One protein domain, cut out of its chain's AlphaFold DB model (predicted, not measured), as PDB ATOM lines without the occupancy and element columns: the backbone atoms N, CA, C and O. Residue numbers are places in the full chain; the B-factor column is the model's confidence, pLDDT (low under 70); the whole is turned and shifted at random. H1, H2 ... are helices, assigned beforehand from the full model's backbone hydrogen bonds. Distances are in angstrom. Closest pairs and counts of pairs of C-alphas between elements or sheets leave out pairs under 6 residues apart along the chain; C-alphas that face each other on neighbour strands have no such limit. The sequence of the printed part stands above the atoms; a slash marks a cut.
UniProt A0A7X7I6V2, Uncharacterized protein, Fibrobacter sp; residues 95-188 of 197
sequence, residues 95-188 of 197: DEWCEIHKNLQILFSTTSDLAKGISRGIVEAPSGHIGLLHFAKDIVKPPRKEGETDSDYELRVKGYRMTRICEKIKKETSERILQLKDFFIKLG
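AT A GLANCE: This is residues 95 to 188 of the 197 residues of an uncharacterized protein of Fibrobacter sp (UniProt A0A7X7I6V2). One long helix, H1, is paired side by side with a second long rod made of H3 and H4, which follow each other end to end and run back opposite ways to H1. H4 and the later part of H3 cover H1, while the earlier part of H3 reaches on past the end of H1, where two long links, with the four-residue H2 between them, loop round; residues 125 to 130 and 146 to 151 stick out. The printed part has 94 residues with four named helices in the order H1, H2, H3, H4 and no named strand; the class is all helix. It is only just loose, close to extended, with a radius of gyration of the C-alphas of 18.1 A, and its outline is a rod of 61 by 30 by 18 A.

IN THESE COORDINATES: H1 is residues 95 to 119 and measures 36.0 A from first to last C-alpha, beginning at C-alpha 95 at (24.234, 33.606, 4.427). H2 is residues 132 to 135. H3 is residues 150 to 172, 32.7 A long, with C-alpha 150 at (-28.798, 49.483, 24.427). H4 is residues 174 to 186, 18.6 A long, ending at C-alpha 186 at (22.850, 41.720, 19.714).

HOW THE PARTS SIT: H1 touches H4 with residues 101 to 112 alone, and the closest C-alphas, those of Phe 108 and Ser 174, are 5.6 A apart. The two run opposite ways at a shallow tilt of 17 degrees. H1 touches H3 with residues 112 to 119 alone, against residues 162 to 170 of H3. The closest C-alphas there are those of Ala 115 and Cys 166, 6.3 A apart, and the helices run opposite ways at a shallow tilt of 4 degrees. H3 and H4 meet only through their link. H2 is close to H3 but not clearly touching, with the closest C-alphas, those of Leu 133 and Arg 161, 7.4 A apart. H2 and H4 are apart, and H1 and H2 are only just apart, at 8.3 A. Every O i to N i+4 pair is within hydrogen-bond range in H1, H3 and H4; H2 is too short for such a pair, and its one O i to N i+3 pair is within range.

THE WHOLE: The two C-alphas farthest apart are those of Asp 95 and Gly 147, at 62.8 A, while the first and last printed C-alphas, Asp 95 and Gly 188, are 12.8 A apart. The printed part has no cut. The links H1 to H2, 12 residues, and H2 to H3, 14 residues, are long, and the link H3 to H4 is tight. The mean pLDDT of the printed part is 77.5, and it is under 70 at residues 117 to 137, of which 117 to 119 belong to H1 and 132 to 135 to H2.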
ATOM      1  N   ASP A  95      25.385  34.122   5.169       84.19
ATOM      2  CA  ASP A  95      24.234  33.606   4.427       84.19
ATOM      3  C   ASP A  95      23.121  33.112   5.361       84.19
ATOM      4  O   ASP A  95      21.952  33.438   5.150       84.19
ATOM      5  N   GLU A  96      23.471  32.420   6.449       84.94
ATOM      6  CA  GLU A  96      22.507  32.000   7.475       84.94
ATOM      7  C   GLU A  96      21.867  33.209   8.172       84.94
ATOM      8  O   GLU A  96      20.651  33.247   8.379       84.94
ATOM      9  N   TRP A  97      22.648  34.253   8.472       87.12
ATOM     10  CA  TRP A  97      22.099  35.502   9.002       87.12
ATOM     11  C   TRP A  97      21.166  36.212   8.016       87.12
ATOM     12  O   TRP A  97      20.124  36.734   8.427       87.12
ATOM     13  N   CYS A  98      21.512  36.230   6.725       83.50
ATOM     14  CA  CYS A  98      20.645  36.754   5.669       83.50
ATOM     15  C   CYS A  98      19.309  36.002   5.620       83.50
ATOM     16  O   CYS A  98      18.246  36.624   5.521       83.50
ATOM     17  N   GLU A  99      19.347  34.672   5.711       86.44
ATOM     18  CA  GLU A  99      18.149  33.835   5.699       86.44
ATOM     19  C   GLU A  99      17.267  34.091   6.928       86.44
ATOM     20  O   GLU A  99      16.061  34.320   6.788       86.44
ATOM     21  N   ILE A 100      17.866  34.153   8.123       87.06
ATOM     22  CA  ILE A 100      17.163  34.492   9.369       87.06
ATOM     23  C   ILE A 100      16.494  35.865   9.255       87.06
ATOM     24  O   ILE A 100      15.312  36.005   9.577       87.06
ATOM     25  N   HIS A 101      17.210  36.875   8.755       85.75
ATOM     26  CA  HIS A 101      16.662  38.218   8.578       85.75
ATOM     27  C   HIS A 101      15.466  38.228   7.613       85.75
ATOM     28  O   HIS A 101      14.420  38.808   7.918       85.75
ATOM     29  N   LYS A 102      15.586  37.540   6.471       86.56
ATOM     30  CA  LYS A 102      14.509  37.418   5.478       86.56
ATOM     31  C   LYS A 102      13.282  36.717   6.063       86.56
ATOM     32  O   LYS A 102      12.162  37.198   5.891       86.56
ATOM     33  N   ASN A 103      13.482  35.621   6.792       87.50
ATOM     34  CA  ASN A 103      12.399  34.884   7.439       87.50
ATOM     35  C   ASN A 103      11.698  35.730   8.511       87.50
ATOM     36  O   ASN A 103      10.468  35.741   8.568       87.50
ATOM     37  N   LEU A 104      12.447  36.506   9.303       88.38
ATOM     38  CA  LEU A 104      11.869  37.453  10.260       88.38
ATOM     39  C   LEU A 104      11.045  38.546   9.576       88.38
ATOM     40  O   LEU A 104       9.959  38.872  10.056       88.38
ATOM     41  N   GLN A 105      11.515  39.095   8.452       86.69
ATOM     42  CA  GLN A 105      10.755  40.085   7.682       86.69
ATOM     43  C   GLN A 105       9.456  39.502   7.109       86.69
ATOM     44  O   GLN A 105       8.406  40.133   7.236       86.69
ATOM     45  N   ILE A 106       9.500  38.294   6.532       87.75
ATOM     46  CA  ILE A 106       8.311  37.597   6.009       87.75
ATOM     47  C   ILE A 106       7.314  37.306   7.135       87.75
ATOM     48  O   ILE A 106       6.108  37.512   6.978       87.75
ATOM     49  N   LEU A 107       7.801  36.846   8.288       85.75
ATOM     50  CA  LEU A 107       6.953  36.572   9.441       85.75
ATOM     51  C   LEU A 107       6.317  37.865   9.967       85.75
ATOM     52  O   LEU A 107       5.120  37.896  10.260       85.75
ATOM     53  N   PHE A 108       7.087  38.953  10.036       87.19
ATOM     54  CA  PHE A 108       6.581  40.258  10.450       87.19
ATOM     55  C   PHE A 108       5.491  40.776   9.506       87.19
ATOM     56  O   PHE A 108       4.429  41.185   9.983       87.19
ATOM     57  N   SER A 109       5.715  40.732   8.187       86.31
ATOM     58  CA  SER A 109       4.737  41.197   7.197       86.31
ATOM     59  C   SER A 109       3.465  40.353   7.231       86.31
ATOM     60  O   SER A 109       2.378  40.905   7.391       86.31
ATOM     61  N   THR A 110       3.601  39.024   7.223       83.19
ATOM     62  CA  THR A 110       2.471  38.083   7.289       83.19
ATOM     63  C   THR A 110       1.624  38.326   8.533       83.19
ATOM     64  O   THR A 110       0.397  38.375   8.456       83.19
ATOM     65  N   THR A 111       2.259  38.525   9.690       81.88
ATOM     66  CA  THR A 111       1.505  38.695  10.935       81.88
ATOM     67  C   THR A 111       0.912  40.094  11.084       81.88
ATOM     68  O   THR A 111      -0.186  40.244  11.619       81.88
ATOM     69  N   SER A 112       1.580  41.115  10.539       81.50
ATOM     70  CA  SER A 112       1.019  42.464  10.410       81.50
ATOM     71  C   SER A 112      -0.222  42.463   9.515       81.50
ATOM     72  O   SER A 112      -1.249  43.045   9.870       81.50
ATOM     73  N   ASP A 113      -0.178  41.752   8.389       79.69
ATOM     74  CA  ASP A 113      -1.305  41.656   7.466       79.69
ATOM     75  C   ASP A 113      -2.448  40.806   8.027       79.69
ATOM     76  O   ASP A 113      -3.610  41.180   7.863       79.69
ATOM     77  N   LEU A 114      -2.148  39.749   8.787       77.38
ATOM     78  CA  LEU A 114      -3.149  39.012   9.561       77.38
ATOM     79  C   LEU A 114      -3.839  39.924  10.586       77.38
ATOM     80  O   LEU A 114      -5.068  39.962  10.647       77.38
ATOM     81  N   ALA A 115      -3.073  40.704  11.355       74.38
ATOM     82  CA  ALA A 115      -3.626  41.652  12.320       74.38
ATOM     83  C   ALA A 115      -4.512  42.711  11.635       74.38
ATOM     84  O   ALA A 115      -5.617  42.996  12.106       74.38
ATOM     85  N   LYS A 116      -4.087  43.239  10.477       73.50
ATOM     86  CA  LYS A 116      -4.901  44.145   9.650       73.50
ATOM     87  C   LYS A 116      -6.165  43.454   9.134       73.50
ATOM     88  O   LYS A 116      -7.238  44.048   9.207       73.50
ATOM     89  N   GLY A 117      -6.074  42.222   8.640       69.00
ATOM     90  CA  GLY A 117      -7.215  41.443   8.147       69.00
ATOM     91  C   GLY A 117      -8.267  41.200   9.230       69.00
ATOM     92  O   GLY A 117      -9.460  41.389   8.998       69.00
ATOM     93  N   ILE A 118      -7.817  40.895  10.447       69.62
ATOM     94  CA  ILE A 118      -8.682  40.762  11.622       69.62
ATOM     95  C   ILE A 118      -9.341  42.106  11.962       69.62
ATOM     96  O   ILE A 118     -10.555  42.159  12.155       69.62
ATOM     97  N   SER A 119      -8.580  43.205  11.943       65.19
ATOM     98  CA  SER A 119      -9.115  44.550  12.210       65.19
ATOM     99  C   SER A 119     -10.141  45.027  11.172       65.19
ATOM    100  O   SER A 119     -11.059  45.770  11.509       65.19
ATOM    101  N   ARG A 120     -10.022  44.568   9.916       64.88
ATOM    102  CA  ARG A 120     -10.926  44.895   8.797       64.88
ATOM    103  C   ARG A 120     -12.231  44.097   8.807       64.88
ATOM    104  O   ARG A 120     -13.056  44.297   7.923       64.88
ATOM    105  N   GLY A 121     -12.451  43.236   9.802       57.19
ATOM    106  CA  GLY A 121     -13.760  42.628  10.016       57.19
ATOM    107  C   GLY A 121     -13.951  41.237   9.417       57.19
ATOM    108  O   GLY A 121     -15.096  40.846   9.201       57.19
ATOM    109  N   ILE A 122     -12.892  40.426   9.261       50.47
ATOM    110  CA  ILE A 122     -13.053  38.956   9.181       50.47
ATOM    111  C   ILE A 122     -13.426  38.428  10.580       50.47
ATOM    112  O   ILE A 122     -12.686  37.704  11.237       50.47
ATOM    113  N   VAL A 123     -14.558  38.895  11.104       50.66
ATOM    114  CA  VAL A 123     -15.121  38.494  12.398       50.66
ATOM    115  C   VAL A 123     -16.640  38.318  12.315       50.66
ATOM    116  O   VAL A 123     -17.226  37.705  13.205       50.66
ATOM    117  N   GLU A 124     -17.280  38.754  11.229       46.62
ATOM    118  CA  GLU A 124     -18.666  38.393  10.929       46.62
ATOM    119  C   GLU A 124     -18.680  37.199   9.990       46.62
ATOM    120  O   GLU A 124     -18.841  37.303   8.779       46.62
ATOM    121  N   ALA A 125     -18.455  36.031  10.574       45.16
ATOM    122  CA  ALA A 125     -18.802  34.814   9.885       45.16
ATOM    123  C   ALA A 125     -20.343  34.669   9.923       45.16
ATOM    124  O   ALA A 125     -20.951  34.958  10.963       45.16
ATOM    125  N   PRO A 126     -20.997  34.284   8.811       40.22
ATOM    126  CA  PRO A 126     -22.446  34.133   8.759       40.22
ATOM    127  C   PRO A 126     -22.924  33.148   9.832       40.22
ATOM    128  O   PRO A 126     -22.198  32.221  10.213       40.22
ATOM    129  N   SER A 127     -24.142  33.383  10.328       42.12
ATOM    130  CA  SER A 127     -24.812  32.632  11.398       42.12
ATOM    131  C   SER A 127     -24.455  31.140  11.376       42.12
ATOM    132  O   SER A 127     -24.813  30.432  10.437       42.12
ATOM    133  N   GLY A 128     -23.729  30.685  12.402       44.28
ATOM    134  CA  GLY A 128     -23.232  29.307  12.521       44.28
ATOM    135  C   GLY A 128     -21.710  29.175  12.622       44.28
ATOM    136  O   GLY A 128     -21.222  28.099  12.947       44.28
ATOM    137  N   HIS A 129     -20.957  30.256  12.416       43.34
ATOM    138  CA  HIS A 129     -19.496  30.248  12.512       43.34
ATOM    139  C   HIS A 129     -19.000  31.074  13.708       43.34
ATOM    140  O   HIS A 129     -19.454  32.189  13.970       43.34
ATOM    141  N   ILE A 130     -18.049  30.511  14.453       45.91
ATOM    142  CA  ILE A 130     -17.459  31.104  15.655       45.91
ATOM    143  C   ILE A 130     -16.512  32.243  15.237       45.91
ATOM    144  O   ILE A 130     -15.346  32.010  14.933       45.91
ATOM    145  N   GLY A 131     -17.004  33.485  15.200       53.88
ATOM    146  CA  GLY A 131     -16.157  34.661  14.968       53.88
ATOM    147  C   GLY A 131     -15.107  34.844  16.074       53.88
ATOM    148  O   GLY A 131     -15.341  34.470  17.222       53.88
ATOM    149  N   LEU A 132     -13.962  35.465  15.767       55.84
ATOM    150  CA  LEU A 132     -12.873  35.780  16.718       55.84
ATOM    151  C   LEU A 132     -13.344  36.421  18.046       55.84
ATOM    152  O   LEU A 132     -12.758  36.169  19.098       55.84
ATOM    153  N   LEU A 133     -14.446  37.183  18.040       53.91
ATOM    154  CA  LEU A 133     -15.060  37.748  19.255       53.91
ATOM    155  C   LEU A 133     -15.565  36.689  20.252       53.91
ATOM    156  O   LEU A 133     -15.676  36.976  21.448       53.91
ATOM    157  N   HIS A 134     -15.868  35.477  19.785       52.44
ATOM    158  CA  HIS A 134     -16.223  34.344  20.636       52.44
ATOM    159  C   HIS A 134     -15.019  33.807  21.419       52.44
ATOM    160  O   HIS A 134     -15.201  33.308  22.526       52.44
ATOM    161  N   PHE A 135     -13.800  33.928  20.885       50.59
ATOM    162  CA  PHE A 135     -12.575  33.533  21.588       50.59
ATOM    163  C   PHE A 135     -12.060  34.627  22.533       50.59
ATOM    164  O   PHE A 135     -11.360  34.326  23.492       50.59
ATOM    165  N   ALA A 136     -12.497  35.876  22.351       60.16
ATOM    166  CA  ALA A 136     -12.170  37.018  23.206       60.16
ATOM    167  C   ALA A 136     -13.047  37.132  24.477       60.16
ATOM    168  O   ALA A 136     -13.469  38.230  24.864       60.16
ATOM    169  N   LYS A 137     -13.410  36.000  25.099       62.25
ATOM    170  CA  LYS A 137     -14.219  35.960  26.342       62.25
ATOM    171  C   LYS A 137     -13.483  36.551  27.546       62.25
ATOM    172  O   LYS A 137     -14.127  36.995  28.487       62.25
ATOM    173  N   ASP A 138     -12.160  36.585  27.481       70.69
ATOM    174  CA  ASP A 138     -11.254  37.177  28.462       70.69
ATOM    175  C   ASP A 138     -11.254  38.717  28.449       70.69
ATOM    176  O   ASP A 138     -10.808  39.345  29.408       70.69
ATOM    177  N   ILE A 139     -11.781  39.353  27.396       76.31
ATOM    178  CA  ILE A 139     -11.845  40.816  27.305       76.31
ATOM    179  C   ILE A 139     -13.065  41.331  28.068       76.31
ATOM    180  O   ILE A 139     -14.201  41.258  27.586       76.31
ATOM    181  N   VAL A 140     -12.804  41.902  29.246       82.75
ATOM    182  CA  VAL A 140     -13.812  42.523  30.113       82.75
ATOM    183  C   VAL A 140     -14.542  43.636  29.362       82.75
ATOM    184  O   VAL A 140     -13.919  44.545  28.803       82.75
ATOM    185  N   LYS A 141     -15.879  43.566  29.340       83.81
ATOM    186  CA  LYS A 141     -16.719  44.593  28.714       83.81
ATOM    187  C   LYS A 141     -16.605  45.905  29.501       83.81
ATOM    188  O   LYS A 141     -16.640  45.870  30.731       83.81
ATOM    189  N   PRO A 142     -16.508  47.061  28.827       87.62
ATOM    190  CA  PRO A 142     -16.498  48.340  29.514       87.62
ATOM    191  C   PRO A 142     -17.852  48.590  30.204       87.62
ATOM    192  O   PRO A 142     -18.891  48.140  29.698       87.62
ATOM    193  N   PRO A 143     -17.865  49.331  31.327       90.38
ATOM    194  CA  PRO A 143     -19.102  49.699  31.999       90.38
ATOM    195  C   PRO A 143     -19.981  50.552  31.080       90.38
ATOM    196  O   PRO A 143     -19.497  51.218  30.150       90.38
ATOM    197  N   ARG A 144     -21.290  50.494  31.316       90.62
ATOM    198  CA  ARG A 144     -22.272  51.309  30.603       90.62
ATOM    199  C   ARG A 144     -22.170  52.762  31.060       90.62
ATOM    200  O   ARG A 144     -21.918  53.011  32.237       90.62
ATOM    201  N   LYS A 145     -22.325  53.706  30.132       91.69
ATOM    202  CA  LYS A 145     -22.378  55.132  30.472       91.69
ATOM    203  C   LYS A 145     -23.801  55.508  30.891       91.69
ATOM    204  O   LYS A 145     -24.762  54.911  30.410       91.69
ATOM    205  N   GLU A 146     -23.943  56.492  31.776       90.00
ATOM    206  CA  GLU A 146     -25.265  57.018  32.134       90.00
ATOM    207  C   GLU A 146     -25.980  57.575  30.895       90.00
ATOM    208  O   GLU A 146     -25.380  58.287  30.089       90.00
ATOM    209  N   GLY A 147     -27.255  57.214  30.725       89.88
ATOM    210  CA  GLY A 147     -28.087  57.647  29.596       89.88
ATOM    211  C   GLY A 147     -27.812  56.955  28.252       89.88
ATOM    212  O   GLY A 147     -28.457  57.289  27.265       89.88
ATOM    213  N   GLU A 148     -26.886  55.995  28.185       92.19
ATOM    214  CA  GLU A 148     -26.550  55.278  26.946       92.19
ATOM    215  C   GLU A 148     -27.643  54.268  26.562       92.19
ATOM    216  O   GLU A 148     -28.060  53.452  27.393       92.19
ATOM    217  N   THR A 149     -28.085  54.281  25.300       93.38
ATOM    218  CA  THR A 149     -29.065  53.311  24.779       93.38
ATOM    219  C   THR A 149     -28.457  51.909  24.654       93.38
ATOM    220  O   THR A 149     -27.236  51.752  24.641       93.38
ATOM    221  N   ASP A 150     -29.293  50.864  24.579       88.19
ATOM    222  CA  ASP A 150     -28.798  49.483  24.427       88.19
ATOM    223  C   ASP A 150     -27.983  49.320  23.135       88.19
ATOM    224  O   ASP A 150     -26.896  48.743  23.154       88.19
ATOM    225  N   SER A 151     -28.464  49.911  22.038       86.88
ATOM    226  CA  SER A 151     -27.802  49.881  20.728       86.88
ATOM    227  C   SER A 151     -26.426  50.560  20.762       86.88
ATOM    228  O   SER A 151     -25.431  49.994  20.302       86.88
ATOM    229  N   ASP A 152     -26.339  51.747  21.371       87.50
ATOM    230  CA  ASP A 152     -25.076  52.490  21.476       87.50
ATOM    231  C   ASP A 152     -24.061  51.753  22.357       87.50
ATOM    232  O   ASP A 152     -22.871  51.678  22.026       87.50
ATOM    233  N   TYR A 153     -24.537  51.147  23.452       88.62
ATOM    234  CA  TYR A 153     -23.708  50.327  24.328       88.62
ATOM    235  C   TYR A 153     -23.122  49.125  23.580       88.62
ATOM    236  O   TYR A 153     -21.914  48.882  23.649       88.62
ATOM    237  N   GLU A 154     -23.942  48.390  22.828       82.31
ATOM    238  CA  GLU A 154     -23.494  47.220  22.068       82.31
ATOM    239  C   GLU A 154     -22.477  47.577  20.980       82.31
ATOM    240  O   GLU A 154     -21.436  46.915  20.874       82.31
ATOM    241  N   LEU A 155     -22.711  48.657  20.227       82.94
ATOM    242  CA  LEU A 155     -21.770  49.157  19.220       82.94
ATOM    243  C   LEU A 155     -20.427  49.549  19.845       82.94
ATOM    244  O   LEU A 155     -19.365  49.160  19.345       82.94
ATOM    245  N   ARG A 156     -20.450  50.258  20.980       86.50
ATOM    246  CA  ARG A 156     -19.231  50.647  21.698       86.50
ATOM    247  C   ARG A 156     -18.481  49.441  22.252       86.50
ATOM    248  O   ARG A 156     -17.256  49.385  22.144       86.50
ATOM    249  N   VAL A 157     -19.186  48.472  22.834       83.69
ATOM    250  CA  VAL A 157     -18.585  47.226  23.333       83.69
ATOM    251  C   VAL A 157     -17.950  46.445  22.184       83.69
ATOM    252  O   VAL A 157     -16.832  45.949  22.338       83.69
ATOM    253  N   LYS A 158     -18.612  46.360  21.025       78.88
ATOM    254  CA  LYS A 158     -18.071  45.718  19.818       78.88
ATOM    255  C   LYS A 158     -16.780  46.401  19.359       78.88
ATOM    256  O   LYS A 158     -15.770  45.714  19.193       78.88
ATOM    257  N   GLY A 159     -16.789  47.729  19.227       79.50
ATOM    258  CA  GLY A 159     -15.607  48.515  18.857       79.50
ATOM    259  C   GLY A 159     -14.454  48.330  19.846       79.50
ATOM    260  O   GLY A 159     -13.348  47.974  19.449       79.50
ATOM    261  N   TYR A 160     -14.737  48.448  21.146       83.75
ATOM    262  CA  TYR A 160     -13.753  48.234  22.208       83.75
ATOM    263  C   TYR A 160     -13.116  46.841  22.142       83.75
ATOM    264  O   TYR A 160     -11.893  46.711  22.203       83.75
ATOM    265  N   ARG A 161     -13.928  45.785  21.998       78.81
ATOM    266  CA  ARG A 161     -13.415  44.408  21.924       78.81
ATOM    267  C   ARG A 161     -12.552  44.207  20.683       78.81
ATOM    268  O   ARG A 161     -11.508  43.577  20.798       78.81
ATOM    269  N   MET A 162     -12.931  44.780  19.541       77.56
ATOM    270  CA  MET A 162     -12.116  44.722  18.328       77.56
ATOM    271  C   MET A 162     -10.744  45.372  18.539       77.56
ATOM    272  O   MET A 162      -9.722  44.750  18.246       77.56
ATOM    273  N   THR A 163     -10.705  46.575  19.118       80.44
ATOM    274  CA  THR A 163      -9.450  47.273  19.435       80.44
ATOM    275  C   THR A 163      -8.566  46.436  20.355       80.44
ATOM    276  O   THR A 163      -7.394  46.224  20.053       80.44
ATOM    277  N   ARG A 164      -9.130  45.879  21.434       84.12
ATOM    278  CA  ARG A 164      -8.380  45.056  22.394       84.12
ATOM    279  C   ARG A 164      -7.837  43.759  21.793       84.12
ATOM    280  O   ARG A 164      -6.715  43.373  22.109       84.12
ATOM    281  N   ILE A 165      -8.601  43.094  20.925       79.06
ATOM    282  CA  ILE A 165      -8.121  41.910  20.194       79.06
ATOM    283  C   ILE A 165      -6.942  42.297  19.302       79.06
ATOM    284  O   ILE A 165      -5.916  41.624  19.332       79.06
ATOM    285  N   CYS A 166      -7.062  43.392  18.549       77.81
ATOM    286  CA  CYS A 166      -5.992  43.865  17.673       77.81
ATOM    287  C   CYS A 166      -4.717  44.204  18.459       77.81
ATOM    288  O   CYS A 166      -3.632  43.786  18.062       77.81
ATOM    289  N   GLU A 167      -4.844  44.900  19.594       82.75
ATOM    290  CA  GLU A 167      -3.727  45.190  20.506       82.75
ATOM    291  C   GLU A 167      -3.052  43.907  20.997       82.75
ATOM    292  O   GLU A 167      -1.828  43.785  20.934       82.75
ATOM    293  N   LYS A 168      -3.842  42.929  21.453       81.69
ATOM    294  CA  LYS A 168      -3.323  41.657  21.966       81.69
ATOM    295  C   LYS A 168      -2.592  40.874  20.877       81.69
ATOM    296  O   LYS A 168      -1.488  40.401  21.115       81.69
ATOM    297  N   ILE A 169      -3.173  40.777  19.681       80.62
ATOM    298  CA  ILE A 169      -2.538  40.105  18.542       80.62
ATOM    299  C   ILE A 169      -1.225  40.798  18.201       80.62
ATOM    300  O   ILE A 169      -0.202  40.125  18.153       80.62
ATOM    301  N   LYS A 170      -1.222  42.124  18.033       83.75
ATOM    302  CA  LYS A 170      -0.011  42.902  17.730       83.75
ATOM    303  C   LYS A 170       1.103  42.661  18.758       83.75
ATOM    304  O   LYS A 170       2.239  42.388  18.365       83.75
ATOM    305  N   LYS A 171       0.763  42.712  20.049       83.56
ATOM    306  CA  LYS A 171       1.700  42.489  21.158       83.56
ATOM    307  C   LYS A 171       2.287  41.080  21.160       83.56
ATOM    308  O   LYS A 171       3.487  40.904  21.336       83.56
ATOM    309  N   GLU A 172       1.452  40.069  20.947       81.56
ATOM    310  CA  GLU A 172       1.874  38.665  20.973       81.56
ATOM    311  C   GLU A 172       2.545  38.205  19.670       81.56
ATOM    312  O   GLU A 172       3.041  37.082  19.602       81.56
ATOM    313  N   THR A 173       2.587  39.053  18.639       83.81
ATOM    314  CA  THR A 173       3.116  38.690  17.322       83.81
ATOM    315  C   THR A 173       4.179  39.659  16.822       83.81
ATOM    316  O   THR A 173       5.356  39.463  17.110       83.81
ATOM    317  N   SER A 174       3.794  40.710  16.094       82.44
ATOM    318  CA  SER A 174       4.698  41.680  15.477       82.44
ATOM    319  C   SER A 174       5.692  42.270  16.479       82.44
ATOM    320  O   SER A 174       6.867  42.403  16.153       82.44
ATOM    321  N   GLU A 175       5.263  42.570  17.708       85.62
ATOM    322  CA  GLU A 175       6.162  43.100  18.743       85.62
ATOM    323  C   GLU A 175       7.166  42.053  19.249       85.62
ATOM    324  O   GLU A 175       8.343  42.371  19.407       85.62
ATOM    325  N   ARG A 176       6.756  40.789  19.424       84.25
ATOM    326  CA  ARG A 176       7.684  39.697  19.773       84.25
ATOM    327  C   ARG A 176       8.690  39.417  18.656       84.25
ATOM    328  O   ARG A 176       9.850  39.134  18.940       84.25
ATOM    329  N   ILE A 177       8.270  39.526  17.395       88.31
ATOM    330  CA  ILE A 177       9.162  39.377  16.235       88.31
ATOM    331  C   ILE A 177      10.215  40.493  16.223       88.31
ATOM    332  O   ILE A 177      11.385  40.217  15.972       88.31
ATOM    333  N   LEU A 178       9.834  41.733  16.551       86.75
ATOM    334  CA  LEU A 178      10.788  42.839  16.700       86.75
ATOM    335  C   LEU A 178      11.766  42.599  17.855       86.75
ATOM    336  O   LEU A 178      12.966  42.758  17.669       86.75
ATOM    337  N   GLN A 179      11.285  42.132  19.010       87.69
ATOM    338  CA  GLN A 179      12.159  41.767  20.133       87.69
ATOM    339  C   GLN A 179      13.156  40.664  19.754       87.69
ATOM    340  O   GLN A 179      14.321  40.720  20.149       87.69
ATOM    341  N   LEU A 180      12.717  39.679  18.964       88.00
ATOM    342  CA  LEU A 180      13.582  38.621  18.450       88.00
ATOM    343  C   LEU A 180      14.609  39.163  17.444       88.00
ATOM    344  O   LEU A 180      15.782  38.806  17.531       88.00
ATOM    345  N   LYS A 181      14.203  40.075  16.546       86.81
ATOM    346  CA  LYS A 181      15.113  40.795  15.637       86.81
ATOM    347  C   LYS A 181      16.188  41.537  16.435       86.81
ATOM    348  O   LYS A 181      17.371  41.366  16.158       86.81
ATOM    349  N   ASP A 182      15.798  42.296  17.457       87.06
ATOM    350  CA  ASP A 182      16.721  43.046  18.317       87.06
ATOM    351  C   ASP A 182      17.681  42.127  19.078       87.06
ATOM    352  O   ASP A 182      18.864  42.441  19.236       87.06
ATOM    353  N   PHE A 183      17.189  40.977  19.543       88.00
ATOM    354  CA  PHE A 183      18.017  39.959  20.178       88.00
ATOM    355  C   PHE A 183      19.055  39.387  19.204       88.00
ATOM    356  O   PHE A 183      20.232  39.313  19.549       88.00
ATOM    357  N   PHE A 184      18.668  39.071  17.967       86.25
ATOM    358  CA  PHE A 184      19.608  38.594  16.949       86.25
ATOM    359  C   PHE A 184      20.618  39.656  16.513       86.25
ATOM    360  O   PHE A 184      21.786  39.327  16.323       86.25
ATOM    361  N   ILE A 185      20.234  40.936  16.455       83.81
ATOM    362  CA  ILE A 185      21.190  42.037  16.235       83.81
ATOM    363  C   ILE A 185      22.263  42.042  17.335       83.81
ATOM    364  O   ILE A 185      23.445  42.200  17.036       83.81
ATOM    365  N   LYS A 186      21.884  41.823  18.602       85.31
ATOM    366  CA  LYS A 186      22.850  41.720  19.714       85.31
ATOM    367  C   LYS A 186      23.770  40.502  19.603       85.31
ATOM    368  O   LYS A 186      24.874  40.549  20.134       85.31
ATOM    369  N   LEU A 187      23.331  39.442  18.924       83.94
ATOM    370  CA  LEU A 187      24.116  38.231  18.669       83.94
ATOM    371  C   LEU A 187      24.986  38.306  17.403       83.94
ATOM    372  O   LEU A 187      25.656  37.331  17.082       83.94
ATOM    373  N   GLY A 188      25.007  39.446  16.704       82.31
ATOM    374  CA  GLY A 188      25.864  39.653  15.535       82.31
ATOM    375  C   GLY A 188      25.144  39.593  14.188       82.31
ATOM    376  O   GLY A 188      25.815  39.633  13.159       82.31
TER     377      GLY A 188